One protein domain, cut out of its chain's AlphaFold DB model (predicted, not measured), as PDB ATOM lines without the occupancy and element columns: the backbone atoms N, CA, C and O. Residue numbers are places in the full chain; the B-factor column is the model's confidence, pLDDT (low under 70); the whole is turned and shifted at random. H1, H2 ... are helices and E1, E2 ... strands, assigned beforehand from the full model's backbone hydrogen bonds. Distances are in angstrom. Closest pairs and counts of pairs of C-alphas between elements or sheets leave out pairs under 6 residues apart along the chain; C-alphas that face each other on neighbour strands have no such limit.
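Overview. This is residues 27 to 217 of the 244 residues of an uncharacterized protein of Rhizobium sp. WYCCWR 11146 (UniProt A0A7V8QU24). A twisted sheet of five strands has helices on one face: the long helix H4 runs over E1 and E2, and the shorter H5 packs on the same face towards the other edge. The small helices H1 and H2 and the longer H3 come before H4 and lie off the sheet; the end of H3 and the link after it, residues 56 to 66, stick out as a free arch that leads back to H4. A separate small hairpin, E4 and E5, lies off the sheet with E4 near E6. The printed part has 191 residues with five named helices and seven named strands, in the order H1 H2 H3 H4 E1 E2 E3 E4 E5 E6 E7 H5; the large sheet runs E1 E2 E3 E6 E7, antiparallel throughout, and the class is mixed, helices and strands. It is compact, with a radius of gyration of the C-alphas of 17.3 A and spans of 59 by 40 by 29 A.

Along the chain. H1, residues 27 to 34, begins at C-alpha 27 at (120.375, 162.970, 101.115). H2 is residues 38 to 41, and H3 is residues 45 to 58, 19.9 A long. H4, residues 68 to 93, is the longest helix, 36.6 A from C-alpha 68 at (145.711, 141.130, 99.488) to C-alpha 93. E1, residues 101 to 110, spans 25.4 A and bends by 57 degrees at residue 104. E2, residues 113 to 127, spans 37.3 A and bends by 64 degrees at residue 116. E3, residues 133 to 141, spans 25.7 A. E4 is residues 146 to 150 and E5 residues 153 to 157. E6, residues 171 to 178, spans 23.1 A, and E7 is residues 198 to 200. H5, residues 204 to 215, spans 16.3 A and ends at C-alpha 215 at (122.020, 140.623, 133.144).

Arrangement. E1, E2 and E3 form a meander, each strand the antiparallel neighbour of the one before. In the hairpin of E1 and E2, N 108 and O 118 are 2.8 A apart, within hydrogen-bond range. In the hairpin of E2 and E3, N 124 and O 136 are 3.0 A apart; between E3 and E6, N 137 and O 175 are 2.8 A apart. The hairpin of E6 and E7 has N 172 and O 199 at 2.9 A, and E1 and E7 are the edge strands. H4 and H5 on the same face give two layers, helices on one face of a sheet. H4 has a height over the sheet of 6.3 A and runs along the strands, only just, at 28 degrees to E1 on the local plane; the closest C-alphas of H4 and E1 are those of Glu 76 and Gly 107, 4.1 A apart. H5, at a height of 6.9 A, is only just over E6, with 3 of its C-alphas falling on that strand, and runs along it at 14 degrees on the local plane. H4, with residues 89 to 93 alone, touches H5 at a steep tilt of 64 degrees, the same way; their closest C-alphas are those of Val 90 and Val 204, 5.9 A apart. H2 touches H4, closest at the C-alphas of Leu 40 and Ala 86, 6.6 A apart. H1 and H3 are near each other, with 5 pairs of C-alphas within 10 A, and H3 and H4 are apart. In the hairpin of E4 and E5, N 148 and O 155 are 2.8 A apart. Every O i to N i+4 pair is within hydrogen-bond range in H1, H3, H4 and H5; H2 is too short for such a pair.

Size, cuts and confidence. The two C-alphas farthest apart are those of Val 62 and Asp 130, at 59.6 A. The printed part has no cut. The links from E5 to E6, 13 residues, and from E6 to E7, 19 residues, are long. The mean pLDDT of the printed part is 71.5, and 77 residues are under 70, among them residues 27 to 65, 157 to 169 and 188 to 203.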
ATOM      1  N   LYS A  27     119.142 163.544 101.669       51.16
ATOM      2  CA  LYS A  27     120.375 162.970 101.115       51.16
ATOM      3  C   LYS A  27     121.330 162.496 102.212       51.16
ATOM      4  O   LYS A  27     121.953 161.458 102.057       51.16
ATOM      5  N   MET A  28     121.409 163.198 103.345       48.59
ATOM      6  CA  MET A  28     122.140 162.761 104.544       48.59
ATOM      7  C   MET A  28     121.475 161.554 105.216       48.59
ATOM      8  O   MET A  28     122.177 160.645 105.642       48.59
ATOM      9  N   ALA A  29     120.145 161.507 105.284       53.25
ATOM     10  CA  ALA A  29     119.394 160.366 105.805       53.25
ATOM     11  C   ALA A  29     119.502 159.148 104.875       53.25
ATOM     12  O   ALA A  29     119.583 158.015 105.338       53.25
ATOM     13  N   GLU A  30     119.550 159.374 103.565       49.22
ATOM     14  CA  GLU A  30     119.782 158.360 102.541       49.22
ATOM     15  C   GLU A  30     121.236 157.865 102.576       49.22
ATOM     16  O   GLU A  30     121.462 156.664 102.580       49.22
ATOM     17  N   LEU A  31     122.222 158.751 102.758       42.56
ATOM     18  CA  LEU A  31     123.633 158.400 102.987       42.56
ATOM     19  C   LEU A  31     123.854 157.667 104.319       42.56
ATOM     20  O   LEU A  31     124.660 156.743 104.384       42.56
ATOM     21  N   GLN A  32     123.118 158.014 105.378       48.25
ATOM     22  CA  GLN A  32     123.122 157.262 106.639       48.25
ATOM     23  C   GLN A  32     122.523 155.857 106.472       48.25
ATOM     24  O   GLN A  32     122.982 154.920 107.132       48.25
ATOM     25  N   LYS A  33     121.551 155.700 105.561       48.38
ATOM     26  CA  LYS A  33     120.968 154.413 105.140       48.38
ATOM     27  C   LYS A  33     121.791 153.670 104.079       48.38
ATOM     28  O   LYS A  33     121.577 152.482 103.899       48.38
ATOM     29  N   ALA A  34     122.727 154.332 103.402       45.59
ATOM     30  CA  ALA A  34     123.591 153.756 102.366       45.59
ATOM     31  C   ALA A  34     125.055 153.598 102.818       45.59
ATOM     32  O   ALA A  34     125.925 153.215 102.041       45.59
ATOM     33  N   GLY A  35     125.351 153.916 104.080       51.28
ATOM     34  CA  GLY A  35     126.694 153.815 104.630       51.28
ATOM     35  C   GLY A  35     127.141 152.369 104.893       51.28
ATOM     36  O   GLY A  35     126.316 151.454 104.944       51.28
ATOM     37  N   PRO A  36     128.439 152.159 105.191       50.41
ATOM     38  CA  PRO A  36     129.057 150.843 105.454       50.41
ATOM     39  C   PRO A  36     128.408 150.035 106.592       50.41
ATOM     40  O   PRO A  36     128.714 148.873 106.829       50.41
ATOM     41  N   SER A  37     127.510 150.661 107.332       58.22
ATOM     42  CA  SER A  37     126.927 150.164 108.561       58.22
ATOM     43  C   SER A  37     125.399 150.302 108.556       58.22
ATOM     44  O   SER A  37     124.762 150.257 109.608       58.22
ATOM     45  N   ALA A  38     124.797 150.502 107.377       60.94
ATOM     46  CA  ALA A  38     123.351 150.590 107.159       60.94
ATOM     47  C   ALA A  38     122.580 149.402 107.753       60.94
ATOM     48  O   ALA A  38     121.539 149.579 108.378       60.94
ATOM     49  N   TRP A  39     123.164 148.207 107.664       62.34
ATOM     50  CA  TRP A  39     122.607 146.965 108.198       62.34
ATOM     51  C   TRP A  39     122.407 146.966 109.723       62.34
ATOM     52  O   TRP A  39     121.596 146.197 110.235       62.34
ATOM     53  N   LEU A  40     123.122 147.824 110.464       61.22
ATOM     54  CA  LEU A  40     122.946 147.978 111.913       61.22
ATOM     55  C   LEU A  40     121.681 148.768 112.277       61.22
ATOM     56  O   LEU A  40     121.224 148.670 113.408       61.22
ATOM     57  N   ALA A  41     121.087 149.504 111.336       63.09
ATOM     58  CA  ALA A  41     119.928 150.365 111.577       63.09
ATOM     59  C   ALA A  41     118.573 149.623 111.508       63.09
ATOM     60  O   ALA A  41     117.545 150.238 111.233       63.09
ATOM     61  N   GLY A  42     118.557 148.299 111.712       55.53
ATOM     62  CA  GLY A  42     117.329 147.492 111.650       55.53
ATOM     63  C   GLY A  42     116.816 147.230 110.229       55.53
ATOM     64  O   GLY A  42     115.635 146.946 110.040       55.53
ATOM     65  N   GLU A  43     117.691 147.331 109.225       60.47
ATOM     66  CA  GLU A  43     117.386 146.920 107.853       60.47
ATOM     67  C   GLU A  43     117.009 145.427 107.834       60.47
ATOM     68  O   GLU A  43     117.715 144.587 108.402       60.47
ATOM     69  N   THR A  44     115.889 145.073 107.193       57.28
ATOM     70  CA  THR A  44     115.515 143.663 107.035       57.28
ATOM     71  C   THR A  44     116.550 142.954 106.161       57.28
ATOM     72  O   THR A  44     117.137 143.549 105.256       57.28
ATOM     73  N   ARG A  45     116.770 141.651 106.391       52.00
ATOM     74  CA  ARG A  45     117.711 140.844 105.587       52.00
ATOM     75  C   ARG A  45     117.463 140.997 104.081       52.00
ATOM     76  O   ARG A  45     118.409 141.039 103.304       52.00
ATOM     77  N   GLU A  46     116.200 141.073 103.683       54.12
ATOM     78  CA  GLU A  46     115.780 141.227 102.290       54.12
ATOM     79  C   GLU A  46     116.156 142.597 101.720       54.12
ATOM     80  O   GLU A  46     116.718 142.659 100.628       54.12
ATOM     81  N   ALA A  47     115.937 143.676 102.479       61.19
ATOM     82  CA  ALA A  47     116.335 145.026 102.084       61.19
ATOM     83  C   ALA A  47     117.862 145.149 101.953       61.19
ATOM     84  O   ALA A  47     118.352 145.664 100.947       61.19
ATOM     85  N   HIS A  48     118.610 144.553 102.886       59.31
ATOM     86  CA  HIS A  48     120.069 144.536 102.835       59.31
ATOM     87  C   HIS A  48     120.604 143.832 101.586       59.31
ATOM     88  O   HIS A  48     121.471 144.353 100.883       59.31
ATOM     89  N   LEU A  49     120.071 142.643 101.289       56.22
ATOM     90  CA  LEU A  49     120.462 141.870 100.112       56.22
ATOM     91  C   LEU A  49     120.088 142.595  98.814       56.22
ATOM     92  O   LEU A  49     120.883 142.596  97.874       56.22
ATOM     93  N   ALA A  50     118.924 143.246  98.769       64.88
ATOM     94  CA  ALA A  50     118.495 144.041  97.624       64.88
ATOM     95  C   ALA A  50     119.408 145.255  97.390       64.88
ATOM     96  O   ALA A  50     119.782 145.521  96.248       64.88
ATOM     97  N   ARG A  51     119.833 145.950  98.455       66.06
ATOM     98  CA  ARG A  51     120.778 147.072  98.369       66.06
ATOM     99  C   ARG A  51     122.149 146.620  97.875       66.06
ATOM    100  O   ARG A  51     122.666 147.208  96.935       66.06
ATOM    101  N   VAL A  52     122.710 145.553  98.446       60.78
ATOM    102  CA  VAL A  52     124.004 144.996  98.006       60.78
ATOM    103  C   VAL A  52     123.942 144.567  96.537       60.78
ATOM    104  O   VAL A  52     124.870 144.833  95.779       60.78
ATOM    105  N   ALA A  53     122.838 143.950  96.106       63.66
ATOM    106  CA  ALA A  53     122.632 143.586  94.707       63.66
ATOM    107  C   ALA A  53     122.513 144.819  93.792       63.66
ATOM    108  O   ALA A  53     123.051 144.812  92.684       63.66
ATOM    109  N   ALA A  54     121.848 145.884  94.247       64.06
ATOM    110  CA  ALA A  54     121.741 147.145  93.517       64.06
ATOM    111  C   ALA A  54     123.090 147.879  93.422       64.06
ATOM    112  O   ALA A  54     123.440 148.358  92.347       64.06
ATOM    113  N   GLU A  55     123.883 147.904  94.496       60.41
ATOM    114  CA  GLU A  55     125.245 148.454  94.522       60.41
ATOM    115  C   GLU A  55     126.187 147.661  93.616       60.41
ATOM    116  O   GLU A  55     126.929 148.254  92.838       60.41
ATOM    117  N   ALA A  56     126.106 146.328  93.633       59.00
ATOM    118  CA  ALA A  56     126.867 145.470  92.728       59.00
ATOM    119  C   ALA A  56     126.484 145.694  91.255       59.00
ATOM    120  O   ALA A  56     127.346 145.648  90.379       59.00
ATOM    121  N   LYS A  57     125.202 145.969  90.975       61.75
ATOM    122  CA  LYS A  57     124.704 146.284  89.628       61.75
ATOM    123  C   LYS A  57     125.086 147.701  89.175       61.75
ATOM    124  O   LYS A  57     125.301 147.910  87.986       61.75
ATOM    125  N   ALA A  58     125.177 148.653  90.105       55.62
ATOM    126  CA  ALA A  58     125.609 150.028  89.850       55.62
ATOM    127  C   ALA A  58     127.137 150.155  89.708       55.62
ATOM    128  O   ALA A  58     127.612 151.007  88.962       55.62
ATOM    129  N   ALA A  59     127.909 149.279  90.358       55.12
ATOM    130  CA  ALA A  59     129.366 149.188  90.253       55.12
ATOM    131  C   ALA A  59     129.830 148.500  88.952       55.12
ATOM    132  O   ALA A  59     130.759 147.690  88.958       55.12
ATOM    133  N   ALA A  60     129.202 148.832  87.819       48.44
ATOM    134  CA  ALA A  60     129.654 148.462  86.481       48.44
ATOM    135  C   ALA A  60     130.906 149.277  86.102       48.44
ATOM    136  O   ALA A  60     130.908 150.084  85.178       48.44
ATOM    137  N   THR A  61     131.984 149.078  86.851       47.09
ATOM    138  CA  THR A  61     133.300 149.661  86.606       47.09
ATOM    139  C   THR A  61     134.345 148.594  86.891       47.09
ATOM    140  O   THR A  61     134.243 147.873  87.880       47.09
ATOM    141  N   VAL A  62     135.288 148.481  85.952       47.47
ATOM    142  CA  VAL A  62     136.503 147.651  85.919       47.47
ATOM    143  C   VAL A  62     136.817 146.977  87.257       47.47
ATOM    144  O   VAL A  62     137.091 147.654  88.242       47.47
ATOM    145  N   ARG A  63     136.807 145.635  87.281       49.91
ATOM    146  CA  ARG A  63     137.281 144.859  88.435       49.91
ATOM    147  C   ARG A  63     138.719 145.283  88.746       49.91
ATOM    148  O   ARG A  63     139.646 144.904  88.037       49.91
ATOM    149  N   GLU A  64     138.887 146.098  89.779       54.94
ATOM    150  CA  GLU A  64     140.196 146.513  90.265       54.94
ATOM    151  C   GLU A  64     140.767 145.383  91.128       54.94
ATOM    152  O   GLU A  64     140.241 145.051  92.193       54.94
ATOM    153  N   TYR A  65     141.833 144.751  90.644       62.00
ATOM    154  CA  TYR A  65     142.537 143.713  91.386       62.00
ATOM    155  C   TYR A  65     143.486 144.374  92.385       62.00
ATOM    156  O   TYR A  65     144.574 144.825  92.034       62.00
ATOM    157  N   LEU A  66     143.059 144.448  93.644       71.19
ATOM    158  CA  LEU A  66     143.873 144.973  94.735       71.19
ATOM    159  C   LEU A  66     144.776 143.886  95.326       71.19
ATOM    160  O   LEU A  66     144.380 142.725  95.450       71.19
ATOM    161  N   ALA A  67     145.971 144.280  95.770       75.50
ATOM    162  CA  ALA A  67     146.850 143.390  96.522       75.50
ATOM    163  C   ALA A  67     146.174 142.934  97.838       75.50
ATOM    164  O   ALA A  67     145.549 143.766  98.507       75.50
ATOM    165  N   PRO A  68     146.343 141.668  98.276       73.19
ATOM    166  CA  PRO A  68     145.711 141.130  99.488       73.19
ATOM    167  C   PRO A  68     145.897 141.996 100.739       73.19
ATOM    168  O   PRO A  68     144.937 142.232 101.468       73.19
ATOM    169  N   GLN A  69     147.097 142.551 100.939       74.38
ATOM    170  CA  GLN A  69     147.386 143.446 102.064       74.38
ATOM    171  C   GLN A  69     146.550 144.731 102.022       74.38
ATOM    172  O   GLN A  69     146.073 145.216 103.044       74.38
ATOM    173  N   THR A  70     146.344 145.285 100.826       76.56
ATOM    174  CA  THR A  70     145.525 146.491 100.647       76.56
ATOM    175  C   THR A  70     144.062 146.198 100.954       76.56
ATOM    176  O   THR A  70     143.383 147.030 101.556       76.56
ATOM    177  N   VAL A  71     143.577 145.012 100.575       76.06
ATOM    178  CA  VAL A  71     142.223 144.554 100.906       76.06
ATOM    179  C   VAL A  71     142.069 144.396 102.420       76.06
ATOM    180  O   VAL A  71     141.138 144.971 102.977       76.06
ATOM    181  N   GLY A  72     143.014 143.721 103.085       78.06
ATOM    182  CA  GLY A  72     143.011 143.541 104.541       78.06
ATOM    183  C   GLY A  72     142.958 144.872 105.291       78.06
ATOM    184  O   GLY A  72     142.023 145.111 106.048       78.06
ATOM    185  N   ASN A  73     143.860 145.807 104.969       83.44
ATOM    186  CA  ASN A  73     143.893 147.135 105.597       83.44
ATOM    187  C   ASN A  73     142.580 147.924 105.399       83.44
ATOM    188  O   ASN A  73     142.155 148.680 106.275       83.44
ATOM    189  N   LYS A  74     141.939 147.795 104.226       84.44
ATOM    190  CA  LYS A  74     140.636 148.427 103.957       84.44
ATOM    191  C   LYS A  74     139.528 147.784 104.796       84.44
ATOM    192  O   LYS A  74     138.688 148.505 105.333       84.44
ATOM    193  N   VAL A  75     139.536 146.458 104.925       85.25
ATOM    194  CA  VAL A  75     138.570 145.710 105.742       85.25
ATOM    195  C   VAL A  75     138.731 146.020 107.224       85.25
ATOM    196  O   VAL A  75     137.727 146.229 107.894       85.25
ATOM    197  N   GLU A  76     139.954 146.135 107.733       89.31
ATOM    198  CA  GLU A  76     140.215 146.484 109.135       89.31
ATOM    199  C   GLU A  76     139.618 147.851 109.485       89.31
ATOM    200  O   GLU A  76     138.783 147.942 110.383       89.31
ATOM    201  N   LYS A  77     139.904 148.883 108.681       89.38
ATOM    202  CA  LYS A  77     139.304 150.222 108.838       89.38
ATOM    203  C   LYS A  77     137.780 150.211 108.735       89.38
ATOM    204  O   LYS A  77     137.091 150.906 109.485       89.38
ATOM    205  N   TYR A  78     137.235 149.434 107.799       87.69
ATOM    206  CA  TYR A  78     135.790 149.253 107.673       87.69
ATOM    207  C   TYR A  78     135.203 148.630 108.947       87.69
ATOM    208  O   TYR A  78     134.210 149.132 109.479       87.69
ATOM    209  N   MET A  79     135.837 147.581 109.471       88.88
ATOM    210  CA  MET A  79     135.376 146.895 110.670       88.88
ATOM    211  C   MET A  79     135.491 147.776 111.914       88.88
ATOM    212  O   MET A  79     134.578 147.753 112.729       88.88
ATOM    213  N   GLU A  80     136.514 148.621 112.045       90.69
ATOM    214  CA  GLU A  80     136.591 149.612 113.129       90.69
ATOM    215  C   GLU A  80     135.385 150.563 113.132       90.69
ATOM    216  O   GLU A  80     134.759 150.788 114.174       90.69
ATOM    217  N   ALA A  81     135.018 151.098 111.963       87.75
ATOM    218  CA  ALA A  81     133.856 151.973 111.820       87.75
ATOM    219  C   ALA A  81     132.546 151.238 112.150       87.75
ATOM    220  O   ALA A  81     131.678 151.780 112.842       87.75
ATOM    221  N   VAL A  82     132.421 149.984 111.702       86.50
ATOM    222  CA  VAL A  82     131.306 149.097 112.055       86.50
ATOM    223  C   VAL A  82     131.241 148.874 113.566       86.50
ATOM    224  O   VAL A  82     130.158 148.980 114.132       86.50
ATOM    225  N   GLY A  83     132.372 148.623 114.227       88.31
ATOM    226  CA  GLY A  83     132.440 148.402 115.670       88.31
ATOM    227  C   GLY A  83     131.926 149.598 116.465       88.31
ATOM    228  O   GLY A  83     131.067 149.441 117.331       88.31
ATOM    229  N   ARG A  84     132.357 150.817 116.109       89.31
ATOM    230  CA  ARG A  84     131.871 152.051 116.759       89.31
ATOM    231  C   ARG A  84     130.360 152.202 116.639       89.31
ATOM    232  O   ARG A  84     129.699 152.534 117.623       89.31
ATOM    233  N   LYS A  85     129.801 151.940 115.453       87.25
ATOM    234  CA  LYS A  85     128.350 152.023 115.267       87.25
ATOM    235  C   LYS A  85     127.617 150.901 115.999       87.25
ATOM    236  O   LYS A  85     126.622 151.181 116.651       87.25
ATOM    237  N   ALA A  86     128.112 149.666 115.943       86.19
ATOM    238  CA  ALA A  86     127.497 148.531 116.628       86.19
ATOM    239  C   ALA A  86     127.398 148.779 118.137       86.19
ATOM    240  O   ALA A  86     126.347 148.540 118.729       86.19
ATOM    241  N   PHE A  87     128.452 149.336 118.743       89.69
ATOM    242  CA  PHE A  87     128.425 149.756 120.140       89.69
ATOM    243  C   PHE A  87     127.317 150.778 120.408       89.69
ATOM    244  O   PHE A  87     126.519 150.569 121.315       89.69
ATOM    245  N   ALA A  88     127.241 151.853 119.616       88.88
ATOM    246  CA  ALA A  88     126.249 152.907 119.813       88.88
ATOM    247  C   ALA A  88     124.807 152.384 119.688       88.88
ATOM    248  O   ALA A  88     123.978 152.659 120.550       88.88
ATOM    249  N   GLU A  89     124.518 151.594 118.653       87.19
ATOM    250  CA  GLU A  89     123.180 151.037 118.408       87.19
ATOM    251  C   GLU A  89     122.754 150.077 119.529       87.19
ATOM    252  O   GLU A  89     121.646 150.182 120.054       87.19
ATOM    253  N   VAL A  90     123.647 149.174 119.955       85.81
ATOM    254  CA  VAL A  90     123.348 148.230 121.043       85.81
ATOM    255  C   VAL A  90     123.219 148.960 122.377       85.81
ATOM    256  O   VAL A  90     122.274 148.700 123.116       85.81
ATOM    257  N   ALA A  91     124.117 149.897 122.688       88.75
ATOM    258  CA  ALA A  91     124.060 150.669 123.928       88.75
ATOM    259  C   ALA A  91     122.772 151.499 124.034       88.75
ATOM    260  O   ALA A  91     122.176 151.553 125.107       88.75
ATOM    261  N   ASN A  92     122.304 152.086 122.928       88.44
ATOM    262  CA  ASN A  92     121.042 152.831 122.881       88.44
ATOM    263  C   ASN A  92     119.810 151.931 123.048       88.44
ATOM    264  O   ASN A  92     118.789 152.377 123.570       88.44
ATOM    265  N   ALA A  93     119.891 150.676 122.602       85.56
ATOM    266  CA  ALA A  93     118.814 149.700 122.740       85.56
ATOM    267  C   ALA A  93     118.744 149.068 124.144       85.56
ATOM    268  O   ALA A  93     117.730 148.456 124.491       85.56
ATOM    269  N   LEU A  94     119.801 149.190 124.954       85.38
ATOM    270  CA  LEU A  94     119.859 148.622 126.297       85.38
ATOM    271  C   LEU A  94     119.159 149.516 127.339       85.38
ATOM    272  O   LEU A  94     119.273 150.743 127.311       85.38
ATOM    273  N   PRO A  95     118.460 148.922 128.321       83.56
ATOM    274  CA  PRO A  95     117.927 149.659 129.454       83.56
ATOM    275  C   PRO A  95     119.067 150.134 130.362       83.56
ATOM    276  O   PRO A  95     120.094 149.474 130.501       83.56
ATOM    277  N   ARG A  96     118.848 151.245 131.078       82.44
ATOM    278  CA  ARG A  96     119.875 151.941 131.887       82.44
ATOM    279  C   ARG A  96     120.631 151.075 132.906       82.44
ATOM    280  O   ARG A  96     121.743 151.428 133.285       82.44
ATOM    281  N   HIS A  97     120.031 149.983 133.382       80.56
ATOM    282  CA  HIS A  97     120.647 149.094 134.372       80.56
ATOM    283  C   HIS A  97     121.615 148.069 133.759       80.56
ATOM    284  O   HIS A  97     122.371 147.442 134.500       80.56
ATOM    285  N   VAL A  98     121.611 147.894 132.433       81.94
ATOM    286  CA  VAL A  98     122.553 147.033 131.709       81.94
ATOM    287  C   VAL A  98     123.592 147.924 131.047       81.94
ATOM    288  O   VAL A  98     123.308 148.610 130.069       81.94
ATOM    289  N   GLN A  99     124.806 147.929 131.593       84.12
ATOM    290  CA  GLN A  99     125.888 148.763 131.077       84.12
ATOM    291  C   GLN A  99     126.807 147.966 130.156       84.12
ATOM    292  O   GLN A  99     127.445 146.997 130.574       84.12
ATOM    293  N   LEU A 100     126.905 148.420 128.907       89.25
ATOM    294  CA  LEU A 100     127.907 147.948 127.964       89.25
ATOM    295  C   LEU A 100     129.185 148.779 128.122       89.25
ATOM    296  O   LEU A 100     129.154 150.008 128.054       89.25
ATOM    297  N   LYS A 101     130.323 148.115 128.307       91.19
ATOM    298  CA  LYS A 101     131.640 148.752 128.326       91.19
ATOM    299  C   LYS A 101     132.150 148.871 126.900       91.19
ATOM    300  O   LYS A 101     132.173 147.884 126.162       91.19
ATOM    301  N   SER A 102     132.549 150.081 126.526       87.38
ATOM    302  CA  SER A 102     133.206 150.319 125.245       87.38
ATOM    303  C   SER A 102     134.566 149.629 125.224       87.38
ATOM    304  O   SER A 102     135.261 149.564 126.240       87.38
ATOM    305  N   VAL A 103     134.925 149.101 124.062       86.69
ATOM    306  CA  VAL A 103     136.264 148.593 123.771       86.69
ATOM    307  C   VAL A 103     136.782 149.378 122.584       86.69
ATOM    308  O   VAL A 103     136.011 149.717 121.685       86.69
ATOM    309  N   GLU A 104     138.079 149.667 122.584       83.06
ATOM    310  CA  GLU A 104     138.714 150.262 121.419       83.06
ATOM    311  C   GLU A 104     138.504 149.335 120.208       83.06
ATOM    312  O   GLU A 104     138.872 148.155 120.272       83.06
ATOM    313  N   PRO A 105     137.852 149.816 119.134       76.69
ATOM    314  CA  PRO A 105     137.595 148.995 117.967       76.69
ATOM    315  C   PRO A 105     138.922 148.525 117.385       76.69
ATOM    316  O   PRO A 105     139.750 149.337 116.988       76.69
ATOM    317  N   ASN A 106     139.095 147.212 117.324       83.88
ATOM    318  CA  ASN A 106     140.232 146.579 116.672       83.88
ATOM    319  C   ASN A 106     139.679 145.768 115.504       83.88
ATOM    320  O   ASN A 106     139.114 144.687 115.708       83.88
ATOM    321  N   GLY A 107     139.695 146.353 114.309       86.62
ATOM    322  CA  GLY A 107     139.303 145.651 113.094       86.62
ATOM    323  C   GLY A 107     140.359 144.610 112.745       86.62
ATOM    324  O   GLY A 107     141.544 144.912 112.746       86.62
ATOM    325  N   GLN A 108     139.937 143.385 112.452       87.06
ATOM    326  CA  GLN A 108     140.834 142.301 112.061       87.06
ATOM    327  C   GLN A 108     140.355 141.687 110.756       87.06
ATOM    328  O   GLN A 108     139.173 141.366 110.619       87.06
ATOM    329  N   SER A 109     141.274 141.514 109.810       85.06
ATOM    330  CA  SER A 109     141.035 140.783 108.568       85.06
ATOM    331  C   SER A 109     141.462 139.315 108.696       85.06
ATOM    332  O   SER A 109     142.353 138.967 109.472       85.06
ATOM    333  N   LEU A 110     140.820 138.411 107.949       80.31
ATOM    334  CA  LEU A 110     141.240 137.010 107.903       80.31
ATOM    335  C   LEU A 110     142.416 136.840 106.938       80.31
ATOM    336  O   LEU A 110     142.306 137.155 105.757       80.31
ATOM    337  N   VAL A 111     143.503 136.220 107.403       74.38
ATOM    338  CA  VAL A 111     144.742 136.031 106.621       74.38
ATOM    339  C   VAL A 111     144.494 135.367 105.260       74.38
ATOM    340  O   VAL A 111     145.000 135.821 104.238       74.38
ATOM    341  N   LYS A 112     143.696 134.292 105.224       72.62
ATOM    342  CA  LYS A 112     143.392 133.553 103.981       72.62
ATOM    343  C   LYS A 112     142.305 134.216 103.128       72.62
ATOM    344  O   LYS A 112     142.189 133.913 101.945       72.62
ATOM    345  N   HIS A 113     141.508 135.098 103.726       76.62
ATOM    346  CA  HIS A 113     140.338 135.721 103.113       76.62
ATOM    347  C   HIS A 113     140.291 137.203 103.511       76.62
ATOM    348  O   HIS A 113     139.468 137.584 104.339       76.62
ATOM    349  N   PRO A 114     141.161 138.058 102.944       76.81
ATOM    350  CA  PRO A 114     141.388 139.422 103.443       76.81
ATOM    351  C   PRO A 114     140.180 140.359 103.299       76.81
ATOM    352  O   PRO A 114     140.157 141.431 103.887       76.81
ATOM    353  N   HIS A 115     139.173 139.971 102.516       78.00
ATOM    354  CA  HIS A 115     137.889 140.667 102.376       78.00
ATOM    355  C   HIS A 115     136.908 140.331 103.517       78.00
ATOM    356  O   HIS A 115     135.865 140.975 103.647       78.00
ATOM    357  N   LEU A 116     137.228 139.331 104.341       82.19
ATOM    358  CA  LEU A 116     136.486 138.974 105.539       82.19
ATOM    359  C   LEU A 116     137.171 139.560 106.762       82.19
ATOM    360  O   LEU A 116     138.392 139.488 106.899       82.19
ATOM    361  N   GLY A 117     136.373 140.110 107.665       85.94
ATOM    362  CA  GLY A 117     136.870 140.703 108.884       85.94
ATOM    363  C   GLY A 117     135.845 140.731 110.001       85.94
ATOM    364  O   GLY A 117     134.638 140.566 109.803       85.94
ATOM    365  N   PHE A 118     136.367 140.923 111.201       88.25
ATOM    366  CA  PHE A 118     135.603 141.001 112.430       88.25
ATOM    367  C   PHE A 118     136.202 142.059 113.357       88.25
ATOM    368  O   PHE A 118     137.344 142.481 113.198       88.25
ATOM    369  N   THR A 119     135.422 142.524 114.322       90.81
ATOM    370  CA  THR A 119     135.894 143.439 115.359       90.81
ATOM    371  C   THR A 119     135.168 143.180 116.664       90.81
ATOM    372  O   THR A 119     133.991 142.811 116.664       90.81
ATOM    373  N   LYS A 120     135.855 143.402 117.781       90.81
ATOM    374  CA  LYS A 120     135.237 143.478 119.102       90.81
ATOM    375  C   LYS A 120     134.762 144.908 119.330       90.81
ATOM    376  O   LYS A 120     135.552 145.833 119.182       90.81
ATOM    377  N   PHE A 121     133.504 145.089 119.716       90.12
ATOM    378  CA  PHE A 121     132.936 146.431 119.899       90.12
ATOM    379  C   PHE A 121     132.526 146.755 121.335       90.12
ATOM    380  O   PHE A 121     132.356 147.923 121.675       90.12
ATOM    381  N   GLY A 122     132.367 145.752 122.197       90.12
ATOM    382  CA  GLY A 122     131.993 145.996 123.585       90.12
ATOM    383  C   GLY A 122     132.104 144.767 124.470       90.12
ATOM    384  O   GLY A 122     132.289 143.647 123.986       90.12
ATOM    385  N   THR A 123     131.984 144.976 125.777       90.38
ATOM    386  CA  THR A 123     131.827 143.891 126.751       90.38
ATOM    387  C   THR A 123     130.718 144.186 127.744       90.38
ATOM    388  O   THR A 123     130.494 145.339 128.105       90.38
ATOM    389  N   PHE A 124     130.045 143.150 128.233       88.00
ATOM    390  CA  PHE A 124     129.135 143.272 129.370       88.00
ATOM    391  C   PHE A 124     129.425 142.178 130.398       88.00
ATOM    392  O   PHE A 124     129.718 141.040 130.035       88.00
ATOM    393  N   ASP A 125     129.371 142.539 131.678       88.50
ATOM    394  CA  ASP A 125     129.665 141.628 132.784       88.50
ATOM    395  C   ASP A 125     128.341 141.135 133.390       88.50
ATOM    396  O   ASP A 125     127.424 141.924 133.622       88.50
ATOM    397  N   VAL A 126     128.257 139.839 133.683       83.50
ATOM    398  CA  VAL A 126     127.128 139.197 134.365       83.50
ATOM    399  C   VAL A 126     127.633 138.516 135.625       83.50
ATOM    400  O   VAL A 126     128.591 137.746 135.580       83.50
ATOM    401  N   THR A 127     126.973 138.774 136.752       84.50
ATOM    402  CA  THR A 127     127.217 138.042 137.998       84.50
ATOM    403  C   THR A 127     126.341 136.796 138.028       84.50
ATOM    404  O   THR A 127     125.113 136.884 138.002       84.50
ATOM    405  N   ASN A 128     126.971 135.630 138.086       81.62
ATOM    406  CA  ASN A 128     126.299 134.343 138.178       81.62
ATOM    407  C   ASN A 128     125.790 134.080 139.601       81.62
ATOM    408  O   ASN A 128     126.182 134.742 140.562       81.62
ATOM    409  N   LYS A 129     124.937 133.060 139.751       78.19
ATOM    410  CA  LYS A 129     124.353 132.670 141.049       78.19
ATOM    411  C   LYS A 129     125.391 132.267 142.102       78.19
ATOM    412  O   LYS A 129     125.136 132.427 143.287       78.19
ATOM    413  N   ASP A 130     126.531 131.745 141.666       80.00
ATOM    414  CA  ASP A 130     127.661 131.346 142.516       80.00
ATOM    415  C   ASP A 130     128.568 132.532 142.911       80.00
ATOM    416  O   ASP A 130     129.592 132.334 143.559       80.00
ATOM    417  N   GLY A 131     128.222 133.762 142.510       80.56
ATOM    418  CA  GLY A 131     129.019 134.967 142.741       80.56
ATOM    419  C   GLY A 131     130.159 135.179 141.737       80.56
ATOM    420  O   GLY A 131     130.771 136.247 141.738       80.56
ATOM    421  N   SER A 132     130.433 134.219 140.846       83.12
ATOM    422  CA  SER A 132     131.419 134.392 139.774       83.12
ATOM    423  C   SER A 132     130.945 135.417 138.741       83.12
ATOM    424  O   SER A 132     129.745 135.597 138.531       83.12
ATOM    425  N   VAL A 133     131.882 136.073 138.054       86.00
ATOM    426  CA  VAL A 133     131.564 137.044 136.998       86.00
ATOM    427  C   VAL A 133     131.934 136.473 135.634       86.00
ATOM    428  O   VAL A 133     133.085 136.101 135.400       86.00
ATOM    429  N   THR A 134     130.966 136.451 134.722       85.69
ATOM    430  CA  THR A 134     131.167 136.118 133.309       85.69
ATOM    431  C   THR A 134     131.153 137.400 132.492       85.69
ATOM    432  O   THR A 134     130.194 138.166 132.532       85.69
ATOM    433  N   THR A 135     132.218 137.632 131.739       87.69
ATOM    434  CA  THR A 135     132.325 138.724 130.777       87.69
ATOM    435  C   THR A 135     131.924 138.213 129.404       87.69
ATOM    436  O   THR A 135     132.543 137.302 128.863       87.69
ATOM    437  N   PHE A 136     130.928 138.832 128.797       85.75
ATOM    438  CA  PHE A 136     130.561 138.581 127.414       85.75
ATOM    439  C   PHE A 136     131.228 139.616 126.516       85.75
ATOM    440  O   PHE A 136     130.987 140.816 126.638       85.75
ATOM    441  N   ASN A 137     132.063 139.148 125.597       86.69
ATOM    442  CA  ASN A 137     132.676 139.964 124.557       86.69
ATOM    443  C   ASN A 137     131.760 140.006 123.337       86.69
ATOM    444  O   ASN A 137     131.467 138.949 122.784       86.69
ATOM    445  N   LEU A 138     131.346 141.196 122.910       86.88
ATOM    446  CA  LEU A 138     130.505 141.393 121.734       86.88
ATOM    447  C   LEU A 138     131.352 141.712 120.499       86.88
ATOM    448  O   LEU A 138     132.263 142.547 120.550       86.88
ATOM    449  N   PHE A 139     131.011 141.082 119.382       86.69
ATOM    450  CA  PHE A 139     131.722 141.170 118.118       86.69
ATOM    451  C   PHE A 139     130.781 141.425 116.944       86.69
ATOM    452  O   PHE A 139     129.635 140.981 116.933       86.69
ATOM    453  N   ALA A 140     131.298 142.104 115.927       86.69
ATOM    454  CA  ALA A 140     130.671 142.242 114.622       86.69
ATOM    455  C   ALA A 140     131.576 141.598 113.569       86.69
ATOM    456  O   ALA A 140     132.783 141.819 113.592       86.69
ATOM    457  N   ALA A 141     131.005 140.838 112.640       85.19
ATOM    458  CA  ALA A 141     131.703 140.252 111.501       85.19
ATOM    459  C   ALA A 141     130.960 140.569 110.205       85.19
ATOM    460  O   ALA A 141     129.731 140.630 110.194       85.19
ATOM    461  N   ASN A 142     131.689 140.740 109.099       80.94
ATOM    462  CA  ASN A 142     131.086 140.917 107.773       80.94
ATOM    463  C   ASN A 142     130.783 139.583 107.055       80.94
ATOM    464  O   ASN A 142     130.409 139.574 105.884       80.94
ATOM    465  N   PHE A 143     130.923 138.466 107.767       77.88
ATOM    466  CA  PHE A 143     130.662 137.110 107.308       77.88
ATOM    467  C   PHE A 143     129.974 136.299 108.394       77.88
ATOM    468  O   PHE A 143     129.933 136.695 109.565       77.88
ATOM    469  N   ARG A 144     129.473 135.128 107.997       75.38
ATOM    470  CA  ARG A 144     128.913 134.173 108.938       75.38
ATOM    471  C   ARG A 144     130.047 133.575 109.756       75.38
ATOM    472  O   ARG A 144     130.755 132.684 109.294       75.38
ATOM    473  N   ALA A 145     130.207 134.097 110.961       67.56
ATOM    474  CA  ALA A 145     131.124 133.573 111.946       67.56
ATOM    475  C   ALA A 145     130.434 132.437 112.708       67.56
ATOM    476  O   ALA A 145     129.482 132.684 113.441       67.56
ATOM    477  N   ASP A 146     130.934 131.213 112.569       71.81
ATOM    478  CA  ASP A 146     130.687 130.151 113.545       71.81
ATOM    479  C   ASP A 146     131.955 130.085 114.428       71.81
ATOM    480  O   ASP A 146     132.902 129.358 114.099       71.81
ATOM    481  N   PRO A 147     132.066 130.941 115.472       68.38
ATOM    482  CA  PRO A 147     133.275 131.035 116.273       68.38
ATOM    483  C   PRO A 147     133.481 129.733 117.043       68.38
ATOM    484  O   PRO A 147     132.616 129.279 117.789       68.38
ATOM    485  N   ILE A 148     134.663 129.162 116.881       70.00
ATOM    486  CA  ILE A 148     135.146 128.029 117.653       70.00
ATOM    487  C   ILE A 148     136.399 128.465 118.395       70.00
ATOM    488  O   ILE A 148     137.153 129.322 117.931       70.00
ATOM    489  N   GLN A 149     136.653 127.853 119.541       63.88
ATOM    490  CA  GLN A 149     137.925 128.029 120.212       63.88
ATOM    491  C   GLN A 149     138.747 126.771 120.073       63.88
ATOM    492  O   GLN A 149     138.309 125.683 120.443       63.88
ATOM    493  N   LYS A 150     139.943 126.934 119.524       64.56
ATOM    494  CA  LYS A 150     140.901 125.853 119.362       64.56
ATOM    495  C   LYS A 150     142.268 126.385 119.758       64.56
ATOM    496  O   LYS A 150     142.653 127.467 119.325       64.56
ATOM    497  N   ASP A 151     142.962 125.648 120.617       65.62
ATOM    498  CA  ASP A 151     144.318 125.980 121.067       65.62
ATOM    499  C   ASP A 151     144.432 127.395 121.677       65.62
ATOM    500  O   ASP A 151     145.404 128.112 121.473       65.62
ATOM    501  N   GLY A 152     143.394 127.832 122.402       59.38
ATOM    502  CA  GLY A 152     143.337 129.160 123.029       59.38
ATOM    503  C   GLY A 152     143.038 130.317 122.069       59.38
ATOM    504  O   GLY A 152     142.739 131.415 122.534       59.38
ATOM    505  N   LEU A 153     143.025 130.075 120.758       63.09
ATOM    506  CA  LEU A 153     142.733 131.073 119.738       63.09
ATOM    507  C   LEU A 153     141.280 130.986 119.276       63.09
ATOM    508  O   LEU A 153     140.698 129.907 119.137       63.09
ATOM    509  N   GLN A 154     140.700 132.154 119.006       67.12
ATOM    510  CA  GLN A 154     139.423 132.233 118.320       67.12
ATOM    511  C   GLN A 154     139.637 131.904 116.843       67.12
ATOM    512  O   GLN A 154     140.361 132.598 116.131       67.12
ATOM    513  N   MET A 155     138.986 130.841 116.394       68.38
ATOM    514  CA  MET A 155     138.917 130.442 114.999       68.38
ATOM    515  C   MET A 155     137.472 130.503 114.513       68.38
ATOM    516  O   MET A 155     136.533 130.594 115.301       68.38
ATOM    517  N   PHE A 156     137.291 130.463 113.200       71.44
ATOM    518  CA  PHE A 156     135.971 130.426 112.581       71.44
ATOM    519  C   PHE A 156     135.858 129.137 111.782       71.44
ATOM    520  O   PHE A 156     136.639 128.913 110.854       71.44
ATOM    521  N   ASP A 157     134.916 128.282 112.167       60.09
ATOM    522  CA  ASP A 157     134.548 127.131 111.351       60.09
ATOM    523  C   ASP A 157     133.612 127.591 110.220       60.09
ATOM    524  O   ASP A 157     132.969 128.639 110.311       60.09
ATOM    525  N   ARG A 158     133.545 126.826 109.126       60.22
ATOM    526  CA  ARG A 158     132.631 127.066 107.989       60.22
ATOM    527  C   ARG A 158     132.764 128.436 107.310       60.22
ATOM    528  O   ARG A 158     131.777 128.985 106.818       60.22
ATOM    529  N   ILE A 159     133.988 128.951 107.191       64.25
ATOM    530  CA  ILE A 159     134.265 130.085 106.295       64.25
ATOM    531  C   ILE A 159     133.818 129.693 104.866       64.25
ATOM    532  O   ILE A 159     134.190 128.608 104.400       64.25
ATOM    533  N   PRO A 160     133.008 130.512 104.166       55.56
ATOM    534  CA  PRO A 160     132.524 130.193 102.823       55.56
ATOM    535  C   PRO A 160     133.667 129.835 101.860       55.56
ATOM    536  O   PRO A 160     134.642 130.572 101.744       55.56
ATOM    537  N   LYS A 161     133.548 128.694 101.160       51.62
ATOM    538  CA  LYS A 161     134.597 128.167 100.261       51.62
ATOM    539  C   LYS A 161     134.661 128.849  98.887       51.62
ATOM    540  O   LYS A 161     135.685 128.743  98.220       51.62
ATOM    541  N   GLN A 162     133.595 129.516  98.444       46.00
ATOM    542  CA  GLN A 162     133.512 130.183  97.138       46.00
ATOM    543  C   GLN A 162     132.875 131.563  97.284       46.00
ATOM    544  O   GLN A 162     131.900 131.691  98.019       46.00
ATOM    545  N   PHE A 163     133.434 132.553  96.572       49.38
ATOM    546  CA  PHE A 163     133.013 133.964  96.572       49.38
ATOM    547  C   PHE A 163     132.087 134.360  95.419       49.38
ATOM    548  O   PHE A 163     131.507 135.445  95.463       49.38
ATOM    549  N   ASP A 164     131.898 133.489  94.422       37.81
ATOM    550  CA  ASP A 164     130.963 133.750  93.325       37.81
ATOM    551  C   ASP A 164     129.523 133.735  93.855       37.81
ATOM    552  O   ASP A 164     128.928 132.687  94.102       37.81
ATOM    553  N   GLY A 165     128.977 134.931  94.087       40.94
ATOM    554  CA  GLY A 165     127.621 135.123  94.600       40.94
ATOM    555  C   GLY A 165     127.480 135.031  96.122       40.94
ATOM    556  O   GLY A 165     126.382 134.742  96.604       40.94
ATOM    557  N   VAL A 166     128.548 135.275  96.896       42.00
ATOM    558  CA  VAL A 166     128.466 135.260  98.368       42.00
ATOM    559  C   VAL A 166     127.442 136.269  98.861       42.00
ATOM    560  O   VAL A 166     127.607 137.484  98.771       42.00
ATOM    561  N   LYS A 167     126.371 135.725  99.438       49.03
ATOM    562  CA  LYS A 167     125.495 136.441 100.356       49.03
ATOM    563  C   LYS A 167     126.390 136.954 101.484       49.03
ATOM    564  O   LYS A 167     126.917 136.149 102.246       49.03
ATOM    565  N   ASN A 168     126.587 138.268 101.565       53.34
ATOM    566  CA  ASN A 168     127.223 138.919 102.708       53.34
ATOM    567  C   ASN A 168     126.378 138.628 103.957       53.34
ATOM    568  O   ASN A 168     125.432 139.345 104.272       53.34
ATOM    569  N   GLU A 169     126.659 137.521 104.640       66.75
ATOM    570  CA  GLU A 169     125.961 137.123 105.860       66.75
ATOM    571  C   GLU A 169     126.692 137.706 107.065       66.75
ATOM    572  O   GLU A 169     127.225 136.969 107.884       66.75
ATOM    573  N   ALA A 170     126.760 139.034 107.155       73.12
ATOM    574  CA  ALA A 170     127.326 139.684 108.327       73.12
ATOM    575  C   ALA A 170     126.580 139.256 109.617       73.12
ATOM    576  O   ALA A 170     125.473 138.703 109.596       73.12
ATOM    577  N   MET A 171     127.205 139.440 110.772       79.12
ATOM    578  CA  MET A 171     126.705 138.876 112.021       79.12
ATOM    579  C   MET A 171     127.166 139.704 113.214       79.12
ATOM    580  O   MET A 171     128.300 140.182 113.245       79.12
ATOM    581  N   LEU A 172     126.298 139.836 114.213       80.00
ATOM    582  CA  LEU A 172     126.684 140.237 115.561       80.00
ATOM    583  C   LEU A 172     126.761 138.976 116.405       80.00
ATOM    584  O   LEU A 172     125.807 138.209 116.411       80.00
ATOM    585  N   TYR A 173     127.864 138.743 117.105       79.81
ATOM    586  CA  TYR A 173     127.972 137.584 117.983       79.81
ATOM    587  C   TYR A 173     128.592 137.921 119.341       79.81
ATOM    588  O   TYR A 173     129.212 138.974 119.487       79.81
ATOM    589  N   ALA A 174     128.447 137.049 120.342       81.44
ATOM    590  CA  ALA A 174     129.132 137.194 121.621       81.44
ATOM    591  C   ALA A 174     129.840 135.928 122.082       81.44
ATOM    592  O   ALA A 174     129.435 134.809 121.786       81.44
ATOM    593  N   HIS A 175     130.872 136.130 122.890       80.56
ATOM    594  CA  HIS A 175     131.644 135.057 123.486       80.56
ATOM    595  C   HIS A 175     131.755 135.252 124.998       80.56
ATOM    596  O   HIS A 175     132.184 136.312 125.457       80.56
ATOM    597  N   ALA A 176     131.349 134.236 125.759       82.31
ATOM    598  CA  ALA A 176     131.384 134.239 127.215       82.31
ATOM    599  C   ALA A 176     132.769 133.830 127.733       82.31
ATOM    600  O   ALA A 176     133.289 132.773 127.384       82.31
ATOM    601  N   ILE A 177     133.343 134.650 128.607       83.25
ATOM    602  CA  ILE A 177     134.635 134.428 129.251       83.25
ATOM    603  C   ILE A 177     134.446 134.516 130.761       83.25
ATOM    604  O   ILE A 177     133.849 135.465 131.266       83.25
ATOM    605  N   ASN A 178     134.980 133.555 131.504       82.38
ATOM    606  CA  ASN A 178     135.057 133.660 132.952       82.38
ATOM    607  C   ASN A 178     136.098 134.728 133.313       82.38
ATOM    608  O   ASN A 178     137.270 134.623 132.955       82.38
ATOM    609  N   LYS A 179     135.674 135.767 134.035       82.88
ATOM    610  CA  LYS A 179     136.517 136.930 134.333       82.88
ATOM    611  C   LYS A 179     137.718 136.596 135.218       82.88
ATOM    612  O   LYS A 179     138.736 137.269 135.111       82.88
ATOM    613  N   ALA A 180     137.605 135.584 136.078       81.56
ATOM    614  CA  ALA A 180     138.679 135.190 136.984       81.56
ATOM    615  C   ALA A 180     139.787 134.408 136.265       81.56
ATOM    616  O   ALA A 180     140.959 134.576 136.583       81.56
ATOM    617  N   THR A 181     139.423 133.564 135.298       80.62
ATOM    618  CA  THR A 181     140.383 132.698 134.596       80.62
ATOM    619  C   THR A 181     140.808 133.243 133.236       80.62
ATOM    620  O   THR A 181     141.814 132.801 132.694       80.62
ATOM    621  N   GLY A 182     140.039 134.167 132.649       75.19
ATOM    622  CA  GLY A 182     140.229 134.624 131.269       75.19
ATOM    623  C   GLY A 182     139.907 133.553 130.220       75.19
ATOM    624  O   GLY A 182     140.095 133.785 129.028       75.19
ATOM    625  N   LEU A 183     139.412 132.392 130.654       77.94
ATOM    626  CA  LEU A 183     139.085 131.259 129.799       77.94
ATOM    627  C   LEU A 183     137.600 131.260 129.420       77.94
ATOM    628  O   LEU A 183     136.782 131.880 130.106       77.94
ATOM    629  N   PRO A 184     137.230 130.544 128.350       75.31
ATOM    630  CA  PRO A 184     135.845 130.457 127.899       75.31
ATOM    631  C   PRO A 184     134.964 129.890 128.995       75.31
ATOM    632  O   PRO A 184     135.296 128.880 129.622       75.31
ATOM    633  N   ASP A 185     133.823 130.528 129.216       76.31
ATOM    634  CA  ASP A 185     132.859 130.032 130.183       76.31
ATOM    635  C   ASP A 185     132.020 128.922 129.544       76.31
ATOM    636  O   ASP A 185     131.013 129.168 128.875       76.31
ATOM    637  N   GLN A 186     132.459 127.675 129.736       71.19
ATOM    638  CA  GLN A 186     131.850 126.495 129.115       71.19
ATOM    639  C   GLN A 186     130.373 126.298 129.485       71.19
ATOM    640  O   GLN A 186     129.647 125.655 128.726       71.19
ATOM    641  N   ARG A 187     129.887 126.915 130.575       70.81
ATOM    642  CA  ARG A 187     128.456 126.929 130.935       70.81
ATOM    643  C   ARG A 187     127.578 127.495 129.817       70.81
ATOM    644  O   ARG A 187     126.414 127.124 129.703       70.81
ATOM    645  N   PHE A 188     128.143 128.371 128.986       67.38
ATOM    646  CA  PHE A 188     127.462 129.008 127.861       67.38
ATOM    647  C   PHE A 188     127.865 128.429 126.496       67.38
ATOM    648  O   PHE A 188     127.257 128.784 125.492       67.38
ATOM    649  N   ALA A 189     128.847 127.523 126.438       57.28
ATOM    650  CA  ALA A 189     129.387 127.004 125.178       57.28
ATOM    651  C   ALA A 189     128.486 125.961 124.490       57.28
ATOM    652  O   ALA A 189     128.542 125.822 123.271       57.28
ATOM    653  N   ALA A 190     127.666 125.228 125.253       49.16
ATOM    654  CA  ALA A 190     126.895 124.080 124.759       49.16
ATOM    655  C   ALA A 190     125.376 124.209 124.946       49.16
ATOM    656  O   ALA A 190     124.652 123.244 124.720       49.16
ATOM    657  N   ASN A 191     124.876 125.366 125.386       49.62
ATOM    658  CA  ASN A 191     123.448 125.534 125.621       49.62
ATOM    659  C   ASN A 191     122.732 125.886 124.295       49.62
ATOM    660  O   ASN A 191     122.953 126.981 123.779       49.62
ATOM    661  N   PRO A 192     121.878 125.004 123.738       43.09
ATOM    662  CA  PRO A 192     121.188 125.242 122.468       43.09
ATOM    663  C   PRO A 192     120.162 126.389 122.522       43.09
ATOM    664  O   PRO A 192     119.836 126.940 121.473       43.09
ATOM    665  N   ASP A 193     119.720 126.802 123.718       42.88
ATOM    666  CA  ASP A 193     118.837 127.964 123.942       42.88
ATOM    667  C   ASP A 193     119.611 129.275 124.207       42.88
ATOM    668  O   ASP A 193     119.051 130.382 124.199       42.88
ATOM    669  N   LEU A 194     120.920 129.157 124.452       48.91
ATOM    670  CA  LEU A 194     121.875 130.249 124.661       48.91
ATOM    671  C   LEU A 194     123.152 130.051 123.817       48.91
ATOM    672  O   LEU A 194     124.243 130.221 124.364       48.91
ATOM    673  N   PRO A 195     123.076 129.687 122.521       48.53
ATOM    674  CA  PRO A 195     124.267 129.321 121.774       48.53
ATOM    675  C   PRO A 195     125.066 130.592 121.499       48.53
ATOM    676  O   PRO A 195     124.718 131.346 120.590       48.53
ATOM    677  N   SER A 196     126.075 130.858 122.338       51.84
ATOM    678  CA  SER A 196     127.163 131.832 122.155       51.84
ATOM    679  C   SER A 196     126.750 133.059 121.338       51.84
ATOM    680  O   SER A 196     127.296 133.345 120.280       51.84
ATOM    681  N   VAL A 197     125.670 133.682 121.819       57.38
ATOM    682  CA  VAL A 197     124.901 134.820 121.298       57.38
ATOM    683  C   VAL A 197     125.271 135.235 119.869       57.38
ATOM    684  O   VAL A 197     125.793 136.321 119.687       57.38
ATOM    685  N   ALA A 198     125.018 134.396 118.863       55.81
ATOM    686  CA  ALA A 198     125.195 134.727 117.447       55.81
ATOM    687  C   ALA A 198     123.853 135.161 116.834       55.81
ATOM    688  O   ALA A 198     122.907 134.378 116.748       55.81
ATOM    689  N   PHE A 199     123.760 136.406 116.376       61.56
ATOM    690  CA  PHE A 199     122.590 136.969 115.714       61.56
ATOM    691  C   PHE A 199     122.927 137.441 114.307       61.56
ATOM    692  O   PHE A 199     123.880 138.181 114.058       61.56
ATOM    693  N   ARG A 200     122.090 137.018 113.363       59.97
ATOM    694  CA  ARG A 200     122.175 137.446 111.967       59.97
ATOM    695  C   ARG A 200     121.793 138.922 111.837       59.97
ATOM    696  O   ARG A 200     121.093 139.456 112.697       59.97
ATOM    697  N   LEU A 201     122.227 139.545 110.740       55.78
ATOM    698  CA  LEU A 201     121.884 140.930 110.398       55.78
ATOM    699  C   LEU A 201     120.408 141.252 110.631       55.78
ATOM    700  O   LEU A 201     119.534 140.502 110.191       55.78
ATOM    701  N   GLY A 202     120.173 142.396 111.277       55.53
ATOM    702  CA  GLY A 202     118.854 143.011 111.411       55.53
ATOM    703  C   GLY A 202     118.262 143.023 112.819       55.53
ATOM    704  O   GLY A 202     117.160 143.534 112.974       55.53
ATOM    705  N   ASP A 203     118.946 142.498 113.846       67.31
ATOM    706  CA  ASP A 203     118.323 142.384 115.173       67.31
ATOM    707  C   ASP A 203     119.219 142.799 116.353       67.31
ATOM    708  O   ASP A 203     119.516 142.029 117.267       67.31
ATOM    709  N   VAL A 204     119.626 144.074 116.348       75.88
ATOM    710  CA  VAL A 204     120.216 144.757 117.521       75.88
ATOM    711  C   VAL A 204     119.293 144.617 118.738       75.88
ATOM    712  O   VAL A 204     119.766 144.453 119.861       75.88
ATOM    713  N   LYS A 205     117.974 144.593 118.520       75.69
ATOM    714  CA  LYS A 205     116.989 144.383 119.578       75.69
ATOM    715  C   LYS A 205     117.143 143.008 120.232       75.69
ATOM    716  O   LYS A 205     117.209 142.958 121.452       75.69
ATOM    717  N   LYS A 206     117.318 141.921 119.475       75.81
ATOM    718  CA  LYS A 206     117.643 140.593 120.036       75.81
ATOM    719  C   LYS A 206     118.956 140.576 120.809       75.81
ATOM    720  O   LYS A 206     119.028 139.907 121.837       75.81
ATOM    721  N   VAL A 207     119.978 141.312 120.358       76.69
ATOM    722  CA  VAL A 207     121.228 141.473 121.124       76.69
ATOM    723  C   VAL A 207     120.928 142.126 122.467       76.69
ATOM    724  O   VAL A 207     121.286 141.579 123.509       76.69
ATOM    725  N   ALA A 208     120.222 143.254 122.451       79.00
ATOM    726  CA  ALA A 208     119.855 143.980 123.655       79.00
ATOM    727  C   ALA A 208     118.974 143.133 124.588       79.00
ATOM    728  O   ALA A 208     119.264 143.038 125.777       79.00
ATOM    729  N   GLU A 209     117.955 142.448 124.067       78.88
ATOM    730  CA  GLU A 209     117.081 141.537 124.816       78.88
ATOM    731  C   GLU A 209     117.862 140.375 125.436       78.88
ATOM    732  O   GLU A 209     117.656 140.047 126.605       78.88
ATOM    733  N   ALA A 210     118.798 139.771 124.698       77.19
ATOM    734  CA  ALA A 210     119.646 138.708 125.221       77.19
ATOM    735  C   ALA A 210     120.581 139.215 126.321       77.19
ATOM    736  O   ALA A 210     120.698 138.563 127.360       77.19
ATOM    737  N   CYS A 211     121.186 140.391 126.141       78.56
ATOM    738  CA  CYS A 211     121.971 141.059 127.174       78.56
ATOM    739  C   CYS A 211     121.124 141.349 128.423       78.56
ATOM    740  O   CYS A 211     121.577 141.071 129.528       78.56
ATOM    741  N   CYS A 212     119.883 141.822 128.270       80.44
ATOM    742  CA  CYS A 212     118.960 142.048 129.389       80.44
ATOM    743  C   CYS A 212     118.606 140.750 130.114       80.44
ATOM    744  O   CYS A 212     118.675 140.676 131.338       80.44
ATOM    745  N   ARG A 213     118.267 139.700 129.358       79.69
ATOM    746  CA  ARG A 213     117.950 138.376 129.901       79.69
ATOM    747  C   ARG A 213     119.117 137.808 130.707       79.69
ATOM    748  O   ARG A 213     118.892 137.215 131.756       79.69
ATOM    749  N   LEU A 214     120.344 137.995 130.221       78.50
ATOM    750  CA  LEU A 214     121.562 137.530 130.884       78.50
ATOM    751  C   LEU A 214     121.936 138.392 132.099       78.50
ATOM    752  O   LEU A 214     122.341 137.845 133.117       78.50
ATOM    753  N   ALA A 215     121.766 139.713 132.025       76.44
ATOM    754  CA  ALA A 215     122.020 140.623 133.144       76.44
ATOM    755  C   ALA A 215     121.017 140.454 134.304       76.44
ATOM    756  O   ALA A 215     121.330 140.791 135.451       76.44
ATOM    757  N   GLY A 216     119.830 139.912 134.016       73.44
ATOM    758  CA  GLY A 216     118.759 139.720 134.986       73.44
ATOM    759  C   GLY A 216     118.019 141.023 135.323       73.44
ATOM    760  O   GLY A 216     118.275 142.064 134.719       73.44
ATOM    761  N   PRO A 217     117.074 140.985 136.281       70.19
ATOM    762  CA  PRO A 217     116.234 142.137 136.596       70.19
ATOM    763  C   PRO A 217     117.041 143.327 137.133       70.19
ATOM    764  O   PRO A 217     118.142 143.170 137.685       70.19
TER     765      PRO A 217